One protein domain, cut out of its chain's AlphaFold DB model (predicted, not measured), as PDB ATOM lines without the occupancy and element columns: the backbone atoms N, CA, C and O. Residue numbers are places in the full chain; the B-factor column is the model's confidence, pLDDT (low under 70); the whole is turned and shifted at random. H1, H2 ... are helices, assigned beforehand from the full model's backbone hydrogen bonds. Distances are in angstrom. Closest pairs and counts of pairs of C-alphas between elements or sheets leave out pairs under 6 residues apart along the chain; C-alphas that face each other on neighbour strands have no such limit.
ATOM      1  N   VAL A 272     167.287 155.130 111.264       57.16
ATOM      2  CA  VAL A 272     166.523 154.484 112.352       57.16
ATOM      3  C   VAL A 272     167.329 154.423 113.650       57.16
ATOM      4  O   VAL A 272     166.769 154.619 114.729       57.16
ATOM      5  N   TYR A 273     168.649 154.234 113.578       58.19
ATOM      6  CA  TYR A 273     169.517 154.156 114.753       58.19
ATOM      7  C   TYR A 273     170.255 155.470 114.960       58.19
ATOM      8  O   TYR A 273     171.482 155.570 114.854       58.19
ATOM      9  N   MET A 274     169.503 156.484 115.390       66.19
ATOM     10  CA  MET A 274     170.096 157.458 116.294       66.19
ATOM     11  C   MET A 274     170.669 156.647 117.462       66.19
ATOM     12  O   MET A 274     169.923 156.162 118.302       66.19
ATOM     13  N   LYS A 275     171.996 156.479 117.512       74.75
ATOM     14  CA  LYS A 275     172.736 155.877 118.634       74.75
ATOM     15  C   LYS A 275     172.132 156.183 120.024       74.75
ATOM     16  O   LYS A 275     172.070 155.256 120.830       74.75
ATOM     17  N   PRO A 276     171.628 157.405 120.318       79.88
ATOM     18  CA  PRO A 276     170.959 157.669 121.594       79.88
ATOM     19  C   PRO A 276     169.614 156.948 121.808       79.88
ATOM     20  O   PRO A 276     169.303 156.656 122.954       79.88
ATOM     21  N   LEU A 277     168.837 156.626 120.766       84.44
ATOM     22  CA  LEU A 277     167.589 155.852 120.878       84.44
ATOM     23  C   LEU A 277     167.849 154.428 121.366       84.44
ATOM     24  O   LEU A 277     167.133 153.903 122.211       84.44
ATOM     25  N   LEU A 278     168.889 153.793 120.837       84.75
ATOM     26  CA  LEU A 278     169.222 152.433 121.234       84.75
ATOM     27  C   LEU A 278     169.831 152.394 122.644       84.75
ATOM     28  O   LEU A 278     169.565 151.479 123.419       84.75
ATOM     29  N   LEU A 279     170.607 153.422 123.000       86.81
ATOM     30  CA  LEU A 279     171.116 153.589 124.358       86.81
ATOM     31  C   LEU A 279     169.976 153.828 125.361       86.81
ATOM     32  O   LEU A 279     169.970 153.210 126.422       86.81
ATOM     33  N   SER A 280     168.998 154.682 125.034       87.06
ATOM     34  CA  SER A 280     167.842 154.920 125.907       87.06
ATOM     35  C   SER A 280     166.986 153.665 126.063       87.06
ATOM     36  O   SER A 280     166.556 153.360 127.172       87.06
ATOM     37  N   PHE A 281     166.816 152.890 124.991       89.00
ATOM     38  CA  PHE A 281     166.165 151.581 125.028       89.00
ATOM     39  C   PHE A 281     166.873 150.610 125.972       89.00
ATOM     40  O   PHE A 281     166.227 150.036 126.848       89.00
ATOM     41  N   TRP A 282     168.200 150.491 125.867       91.06
ATOM     42  CA  TRP A 282     168.989 149.660 126.778       91.06
ATOM     43  C   TRP A 282     168.834 150.098 128.239       91.06
ATOM     44  O   TRP A 282     168.594 149.263 129.109       91.06
ATOM     45  N   CYS A 283     168.905 151.405 128.510       89.06
ATOM     46  CA  CYS A 283     168.715 151.946 129.857       89.06
ATOM     47  C   CYS A 283     167.329 151.621 130.424       89.06
ATOM     48  O   CYS A 283     167.226 151.294 131.603       89.06
ATOM     49  N   VAL A 284     166.269 151.692 129.609       88.31
ATOM     50  CA  VAL A 284     164.906 151.356 130.049       88.31
ATOM     51  C   VAL A 284     164.765 149.867 130.346       88.31
ATOM     52  O   VAL A 284     164.212 149.525 131.390       88.31
ATOM     53  N   LEU A 285     165.303 148.984 129.499       87.94
ATOM     54  CA  LEU A 285     165.302 147.543 129.772       87.94
ATOM     55  C   LEU A 285     166.083 147.209 131.050       87.94
ATOM     56  O   LEU A 285     165.604 146.440 131.882       87.94
ATOM     57  N   LEU A 286     167.242 147.841 131.252       88.50
ATOM     58  CA  LEU A 286     168.046 147.663 132.460       88.50
ATOM     59  C   LEU A 286     167.332 148.166 133.712       88.50
ATOM     60  O   LEU A 286     167.296 147.464 134.721       88.50
ATOM     61  N   ALA A 287     166.733 149.354 133.645       87.75
ATOM     62  CA  ALA A 287     165.960 149.910 134.746       87.75
ATOM     63  C   ALA A 287     164.754 149.025 135.090       87.75
ATOM     64  O   ALA A 287     164.496 148.789 136.268       87.75
ATOM     65  N   ALA A 288     164.053 148.491 134.085       84.88
ATOM     66  CA  ALA A 288     162.923 147.590 134.290       84.88
ATOM     67  C   ALA A 288     163.343 146.289 134.995       84.88
ATOM     68  O   ALA A 288     162.688 145.894 135.955       84.88
ATOM     69  N   GLN A 289     164.453 145.665 134.583       85.56
ATOM     70  CA  GLN A 289     164.965 144.445 135.229       85.56
ATOM     71  C   GLN A 289     165.500 144.701 136.643       85.56
ATOM     72  O   GLN A 289     165.332 143.887 137.552       85.56
ATOM     73  N   LEU A 290     166.123 145.856 136.870       84.44
ATOM     74  CA  LEU A 290     166.567 146.235 138.208       84.44
ATOM     75  C   LEU A 290     165.371 146.516 139.130       84.44
ATOM     76  O   LEU A 290     165.397 146.168 140.312       84.44
ATOM     77  N   TYR A 291     164.308 147.109 138.585       85.19
ATOM     78  CA  TYR A 291     163.065 147.368 139.303       85.19
ATOM     79  C   TYR A 291     162.339 146.074 139.681       85.19
ATOM     80  O   TYR A 291     161.927 145.933 140.833       85.19
ATOM     81  N   THR A 292     162.207 145.114 138.758       80.50
ATOM     82  CA  THR A 292     161.606 143.805 139.066       80.50
ATOM     83  C   THR A 292     162.410 143.086 140.142       80.50
ATOM     84  O   THR A 292     161.814 142.619 141.108       80.50
ATOM     85  N   TYR A 293     163.744 143.098 140.064       74.94
ATOM     86  CA  TYR A 293     164.608 142.536 141.104       74.94
ATOM     87  C   TYR A 293     164.394 143.202 142.473       74.94
ATOM     88  O   TYR A 293     164.245 142.511 143.482       74.94
ATOM     89  N   TYR A 294     164.335 144.537 142.520       77.44
ATOM     90  CA  TYR A 294     164.110 145.280 143.763       77.44
ATOM     91  C   TYR A 294     162.725 145.001 144.360       77.44
ATOM     92  O   TYR A 294     162.596 144.759 145.557       77.44
ATOM     93  N   HIS A 295     161.678 144.989 143.534       73.00
ATOM     94  CA  HIS A 295     160.309 144.782 144.003       73.00
ATOM     95  C   HIS A 295     160.027 143.317 144.381       73.00
ATOM     96  O   HIS A 295     159.245 143.051 145.297       73.00
ATOM     97  N   GLN A 296     160.675 142.357 143.717       65.31
ATOM     98  CA  GLN A 296     160.549 140.921 143.986       65.31
ATOM     99  C   GLN A 296     161.269 140.483 145.274       65.31
ATOM    100  O   GLN A 296     161.029 139.380 145.762       65.31
ATOM    101  N   GLN A 297     162.055 141.364 145.909       56.59
ATOM    102  CA  GLN A 297     162.517 141.173 147.292       56.59
ATOM    103  C   GLN A 297     161.383 141.242 148.336       56.59
ATOM    104  O   GLN A 297     161.625 140.897 149.494       56.59
ATOM    105  N   GLU A 313     177.317 141.914 146.810       79.19
ATOM    106  CA  GLU A 313     177.667 141.639 145.409       79.19
ATOM    107  C   GLU A 313     176.725 142.350 144.415       79.19
ATOM    108  O   GLU A 313     176.082 141.720 143.574       79.19
ATOM    109  N   TRP A 314     176.613 143.681 144.501       78.00
ATOM    110  CA  TRP A 314     175.767 144.473 143.585       78.00
ATOM    111  C   TRP A 314     176.138 144.266 142.107       78.00
ATOM    112  O   TRP A 314     175.283 144.367 141.227       78.00
ATOM    113  N   TYR A 315     177.399 143.919 141.832       84.00
ATOM    114  CA  TYR A 315     177.869 143.607 140.488       84.00
ATOM    115  C   TYR A 315     177.287 142.292 139.950       84.00
ATOM    116  O   TYR A 315     177.061 142.213 138.749       84.00
ATOM    117  N   LEU A 316     176.991 141.290 140.792       82.19
ATOM    118  CA  LEU A 316     176.340 140.047 140.349       82.19
ATOM    119  C   LEU A 316     174.894 140.304 139.929       82.19
ATOM    120  O   LEU A 316     174.448 139.768 138.920       82.19
ATOM    121  N   VAL A 317     174.185 141.168 140.662       82.31
ATOM    122  CA  VAL A 317     172.827 141.608 140.298       82.31
ATOM    123  C   VAL A 317     172.845 142.338 138.958       82.31
ATOM    124  O   VAL A 317     172.012 142.073 138.095       82.31
ATOM    125  N   LEU A 318     173.824 143.224 138.759       84.75
ATOM    126  CA  LEU A 318     173.996 143.927 137.492       84.75
ATOM    127  C   LEU A 318     174.347 142.964 136.353       84.75
ATOM    128  O   LEU A 318     173.774 143.079 135.273       84.75
ATOM    129  N   LEU A 319     175.240 141.998 136.586       86.19
ATOM    130  CA  LEU A 319     175.626 141.000 135.587       86.19
ATOM    131  C   LEU A 319     174.425 140.147 135.163       86.19
ATOM    132  O   LEU A 319     174.228 139.923 133.972       86.19
ATOM    133  N   TYR A 320     173.609 139.733 136.134       84.75
ATOM    134  CA  TYR A 320     172.373 138.990 135.904       84.75
ATOM    135  C   TYR A 320     171.354 139.813 135.105       84.75
ATOM    136  O   TYR A 320     170.806 139.339 134.112       84.75
ATOM    137  N   ALA A 321     171.139 141.078 135.481       85.44
ATOM    138  CA  ALA A 321     170.243 141.960 134.737       85.44
ATOM    139  C   ALA A 321     170.725 142.153 133.289       85.44
ATOM    140  O   ALA A 321     169.930 142.062 132.358       85.44
ATOM    141  N   VAL A 322     172.030 142.359 133.078       88.56
ATOM    142  CA  VAL A 322     172.618 142.504 131.737       88.56
ATOM    143  C   VAL A 322     172.501 141.214 130.925       88.56
ATOM    144  O   VAL A 322     172.203 141.300 129.735       88.56
ATOM    145  N   SER A 323     172.682 140.033 131.529       88.50
ATOM    146  CA  SER A 323     172.514 138.763 130.810       88.50
ATOM    147  C   SER A 323     171.071 138.542 130.367       88.50
ATOM    148  O   SER A 323     170.852 138.142 129.228       88.50
ATOM    149  N   GLU A 324     170.100 138.875 131.218       82.81
ATOM    150  CA  GLU A 324     168.673 138.692 130.921       82.81
ATOM    151  C   GLU A 324     168.201 139.607 129.785       82.81
ATOM    152  O   GLU A 324     167.374 139.238 128.953       82.81
ATOM    153  N   ILE A 325     168.767 140.813 129.705       84.88
ATOM    154  CA  ILE A 325     168.426 141.773 128.654       84.88
ATOM    155  C   ILE A 325     168.941 141.302 127.296       84.88
ATOM    156  O   ILE A 325     168.340 141.654 126.294       84.88
ATOM    157  N   CYS A 326     169.991 140.481 127.217       84.88
ATOM    158  CA  CYS A 326     170.608 140.044 125.955       84.88
ATOM    159  C   CYS A 326     169.822 138.964 125.175       84.88
ATOM    160  O   CYS A 326     170.394 138.316 124.300       84.88
ATOM    161  N   ALA A 327     168.532 138.763 125.457       80.56
ATOM    162  CA  ALA A 327     167.724 137.708 124.841       80.56
ATOM    163  C   ALA A 327     167.354 137.955 123.363       80.56
ATOM    164  O   ALA A 327     167.132 136.999 122.623       80.56
ATOM    165  N   SER A 328     167.284 139.211 122.912       84.62
ATOM    166  CA  SER A 328     166.850 139.565 121.557       84.62
ATOM    167  C   SER A 328     167.990 140.174 120.725       84.62
ATOM    168  O   SER A 328     168.942 140.746 121.265       84.62
ATOM    169  N   PRO A 329     167.923 140.113 119.381       84.69
ATOM    170  CA  PRO A 329     168.938 140.735 118.532       84.69
ATOM    171  C   PRO A 329     168.991 142.260 118.711       84.69
ATOM    172  O   PRO A 329     170.064 142.856 118.618       84.69
ATOM    173  N   PHE A 330     167.854 142.902 119.004       86.62
ATOM    174  CA  PHE A 330     167.786 144.347 119.230       86.62
ATOM    175  C   PHE A 330     168.408 144.745 120.566       86.62
ATOM    176  O   PHE A 330     169.126 145.743 120.637       86.62
ATOM    177  N   SER A 331     168.176 143.966 121.619       87.88
ATOM    178  CA  SER A 331     168.741 144.232 122.937       87.88
ATOM    179  C   SER A 331     170.236 143.922 123.004       87.88
ATOM    180  O   SER A 331     170.988 144.686 123.614       87.88
ATOM    181  N   LEU A 332     170.701 142.890 122.295       89.44
ATOM    182  CA  LEU A 332     172.125 142.582 122.143       89.44
ATOM    183  C   LEU A 332     172.857 143.707 121.403       89.44
ATOM    184  O   LEU A 332     173.912 144.171 121.849       89.44
ATOM    185  N   LEU A 333     172.264 144.220 120.321       88.94
ATOM    186  CA  LEU A 333     172.769 145.407 119.632       88.94
ATOM    187  C   LEU A 333     172.855 146.605 120.587       88.94
ATOM    188  O   LEU A 333     173.873 147.301 120.629       88.94
ATOM    189  N   ALA A 334     171.807 146.824 121.380       88.94
ATOM    190  CA  ALA A 334     171.746 147.907 122.350       88.94
ATOM    191  C   ALA A 334     172.837 147.797 123.414       88.94
ATOM    192  O   ALA A 334     173.517 148.784 123.703       88.94
ATOM    193  N   CYS A 335     173.085 146.584 123.904       90.38
ATOM    194  CA  CYS A 335     174.166 146.293 124.834       90.38
ATOM    195  C   CYS A 335     175.541 146.581 124.217       90.38
ATOM    196  O   CYS A 335     176.377 147.210 124.863       90.38
ATOM    197  N   SER A 336     175.779 146.201 122.956       90.50
ATOM    198  CA  SER A 336     177.062 146.468 122.280       90.50
ATOM    199  C   SER A 336     177.369 147.970 122.176       90.50
ATOM    200  O   SER A 336     178.499 148.415 122.409       90.50
ATOM    201  N   ILE A 337     176.340 148.776 121.903       89.19
ATOM    202  CA  ILE A 337     176.446 150.233 121.836       89.19
ATOM    203  C   ILE A 337     176.633 150.820 123.234       89.19
ATOM    204  O   ILE A 337     177.518 151.657 123.412       89.19
ATOM    205  N   ALA A 338     175.879 150.355 124.232       90.06
ATOM    206  CA  ALA A 338     176.049 150.777 125.621       90.06
ATOM    207  C   ALA A 338     177.481 150.519 126.115       90.06
ATOM    208  O   ALA A 338     178.124 151.445 126.604       90.06
ATOM    209  N   VAL A 339     178.020 149.317 125.890       91.38
ATOM    210  CA  VAL A 339     179.405 148.947 126.242       91.38
ATOM    211  C   VAL A 339     180.434 149.822 125.516       91.38
ATOM    212  O   VAL A 339     181.441 150.228 126.100       91.38
ATOM    213  N   SER A 340     180.186 150.164 124.251       91.06
ATOM    214  CA  SER A 340     181.067 151.067 123.499       91.06
ATOM    215  C   SER A 340     181.085 152.477 124.105       91.06
ATOM    216  O   SER A 340     182.153 153.075 124.265       91.06
ATOM    217  N   TYR A 341     179.918 153.005 124.491       88.00
ATOM    218  CA  TYR A 341     179.800 154.318 125.134       88.00
ATOM    219  C   TYR A 341     180.397 154.341 126.542       88.00
ATOM    220  O   TYR A 341     181.077 155.309 126.889       88.00
ATOM    221  N   THR A 342     180.193 153.293 127.344       87.81
ATOM    222  CA  THR A 342     180.800 153.198 128.679       87.81
ATOM    223  C   THR A 342     182.319 153.111 128.582       87.81
ATOM    224  O   THR A 342     183.007 153.822 129.308       87.81
ATOM    225  N   SER A 343     182.853 152.343 127.628       91.88
ATOM    226  CA  SER A 343     184.299 152.262 127.376       91.88
ATOM    227  C   SER A 343     184.888 153.624 127.008       91.88
ATOM    228  O   SER A 343     185.904 154.041 127.565       91.88
ATOM    229  N   TRP A 344     184.223 154.363 126.116       92.00
ATOM    230  CA  TRP A 344     184.626 155.725 125.760       92.00
ATOM    231  C   TRP A 344     184.574 156.683 126.961       92.00
ATOM    232  O   TRP A 344     185.499 157.474 127.158       92.00
ATOM    233  N   ALA A 345     183.535 156.590 127.794       88.44
ATOM    234  CA  ALA A 345     183.401 157.407 128.998       88.44
ATOM    235  C   ALA A 345     184.522 157.121 130.009       88.44
ATOM    236  O   ALA A 345     185.139 158.058 130.511       88.44
ATOM    237  N   VAL A 346     184.843 155.846 130.253       91.75
ATOM    238  CA  VAL A 346     185.944 155.435 131.139       91.75
ATOM    239  C   VAL A 346     187.284 155.963 130.627       91.75
ATOM    240  O   VAL A 346     188.047 156.516 131.412       91.75
ATOM    241  N   LEU A 347     187.555 155.873 129.321       91.75
ATOM    242  CA  LEU A 347     188.786 156.408 128.720       91.75
ATOM    243  C   LEU A 347     188.919 157.929 128.861       91.75
ATOM    244  O   LEU A 347     190.026 158.446 128.997       91.75
ATOM    245  N   ASN A 348     187.812 158.667 128.806       91.12
ATOM    246  CA  ASN A 348     187.849 160.110 129.030       91.12
ATOM    247  C   ASN A 348     188.022 160.453 130.509       91.12
ATOM    248  O   ASN A 348     188.773 161.369 130.830       91.12
ATOM    249  N   LEU A 349     187.378 159.705 131.407       89.81
ATOM    250  CA  LEU A 349     187.553 159.876 132.847       89.81
ATOM    251  C   LEU A 349     188.997 159.592 133.271       89.81
ATOM    252  O   LEU A 349     189.564 160.374 134.024       89.81
ATOM    253  N   THR A 350     189.630 158.536 132.754       93.12
ATOM    254  CA  THR A 350     191.037 158.246 133.073       93.12
ATOM    255  C   THR A 350     191.979 159.326 132.559       93.12
ATOM    256  O   THR A 350     192.915 159.684 133.264       93.12
ATOM    257  N   LYS A 351     191.716 159.904 131.380       92.12
ATOM    258  CA  LYS A 351     192.472 161.066 130.884       92.12
ATOM    259  C   LYS A 351     192.317 162.290 131.784       92.12
ATOM    260  O   LYS A 351     193.314 162.947 132.045       92.12
ATOM    261  N   LEU A 352     191.105 162.573 132.261       93.19
ATOM    262  CA  LEU A 352     190.839 163.702 133.162       93.19
ATOM    263  C   LEU A 352     191.473 163.516 134.541       93.19
ATOM    264  O   LEU A 352     191.899 164.491 135.135       93.19
ATOM    265  N   MET A 353     191.537 162.281 135.042       90.50
ATOM    266  CA  MET A 353     192.183 161.963 136.322       90.50
ATOM    267  C   MET A 353     193.717 161.937 136.231       90.50
ATOM    268  O   MET A 353     194.383 161.974 137.259       90.50
ATOM    269  N   ALA A 354     194.272 161.797 135.022       87.19
ATOM    270  CA  ALA A 354     195.713 161.798 134.768       87.19
ATOM    271  C   ALA A 354     196.284 163.198 134.465       87.19
ATOM    272  O   ALA A 354     197.505 163.345 134.400       87.19
ATOM    273  N   GLN A 355     195.414 164.189 134.240       74.12
ATOM    274  CA  GLN A 355     195.748 165.614 134.189       74.12
ATOM    275  C   GLN A 355     195.675 166.213 135.590       74.12
ATOM    276  O   GLN A 355     196.503 167.111 135.860       74.12
TER     277      GLN A 355
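Overview. This is residues 272 to 297 and 313 to 355 of the 355 residues of the protein "Hypothetical protein" of Timema shepardi (UniProt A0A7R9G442). Two helices, H2 and H3, make a V that is closed at one end by a tight link, and a third helix, H1, crosses one face of the V near its closed end, packing on H2 and on the first part of H3. The other part of H3 sticks out as a free arm: residues 342 to 355, of which 342 to 354 belong to H3, have no such neighbour. The printed part has 69 residues, with three named helices in the order H1, H2, H3 and no named strand, and its class is all helix. The whole is loose, with a radius of gyration of the C-alphas of 14.0 A, and flat, spanning 44 by 36 by 15 A.

Arrangement. H1, residues 275 to 296, touches H3, residues 329 to 354, with its residues 275 to 282 alone, and H3 takes part with residues 331 to 338 alone. The closest C-alphas of the two are those of Leu 278 and Ala 334, 5.3 A apart. Their lines are about perpendicular, at 82 degrees. Farther along, H1 touches H2, residues 314 to 325, with residues 285 to 290 alone; the closest C-alphas are those of Gln 289 and Ala 321, 5.9 A apart. H1 and H2 run opposite ways at a steep tilt of 62 degrees. H2 and H3 are close but not clearly touching, and their closest C-alphas, those of Ile 325 and Ser 331, are 6.2 A apart. They run opposite ways at a tilt of 36 degrees, only just steep. In H1, H2 and H3 every O i to N i+4 pair is within hydrogen-bond range.

Along the chain. H1 begins at C-alpha 275, at (172.736, 155.877, 118.634), and measures 31.9 A from first to last C-alpha. H2 begins at C-alpha 314, at (175.767, 144.473, 143.585), and measures 16.9 A. H3, the longest helix with 26 residues, measures 37.7 A and ends at C-alpha 354, at (195.713, 161.798, 134.768).

Size, cuts and confidence. The two C-alphas farthest apart are those of Gln 296 and Gln 355, 44.1 A. Without the stretch that stands free, the body has 55 residues and spans 38 by 18 by 17 A. Residues 298 to 312 are cut out, and C-alphas 297 and 313 are 15.3 A apart across the cut, which lies in the link from H1 to H2. The link from H2 to H3, with 3 residues, is tight. The mean pLDDT of the printed part is 84.4, and residues 272 to 274 and 296 to 297 are under 70. Residue 355 is the chain's last.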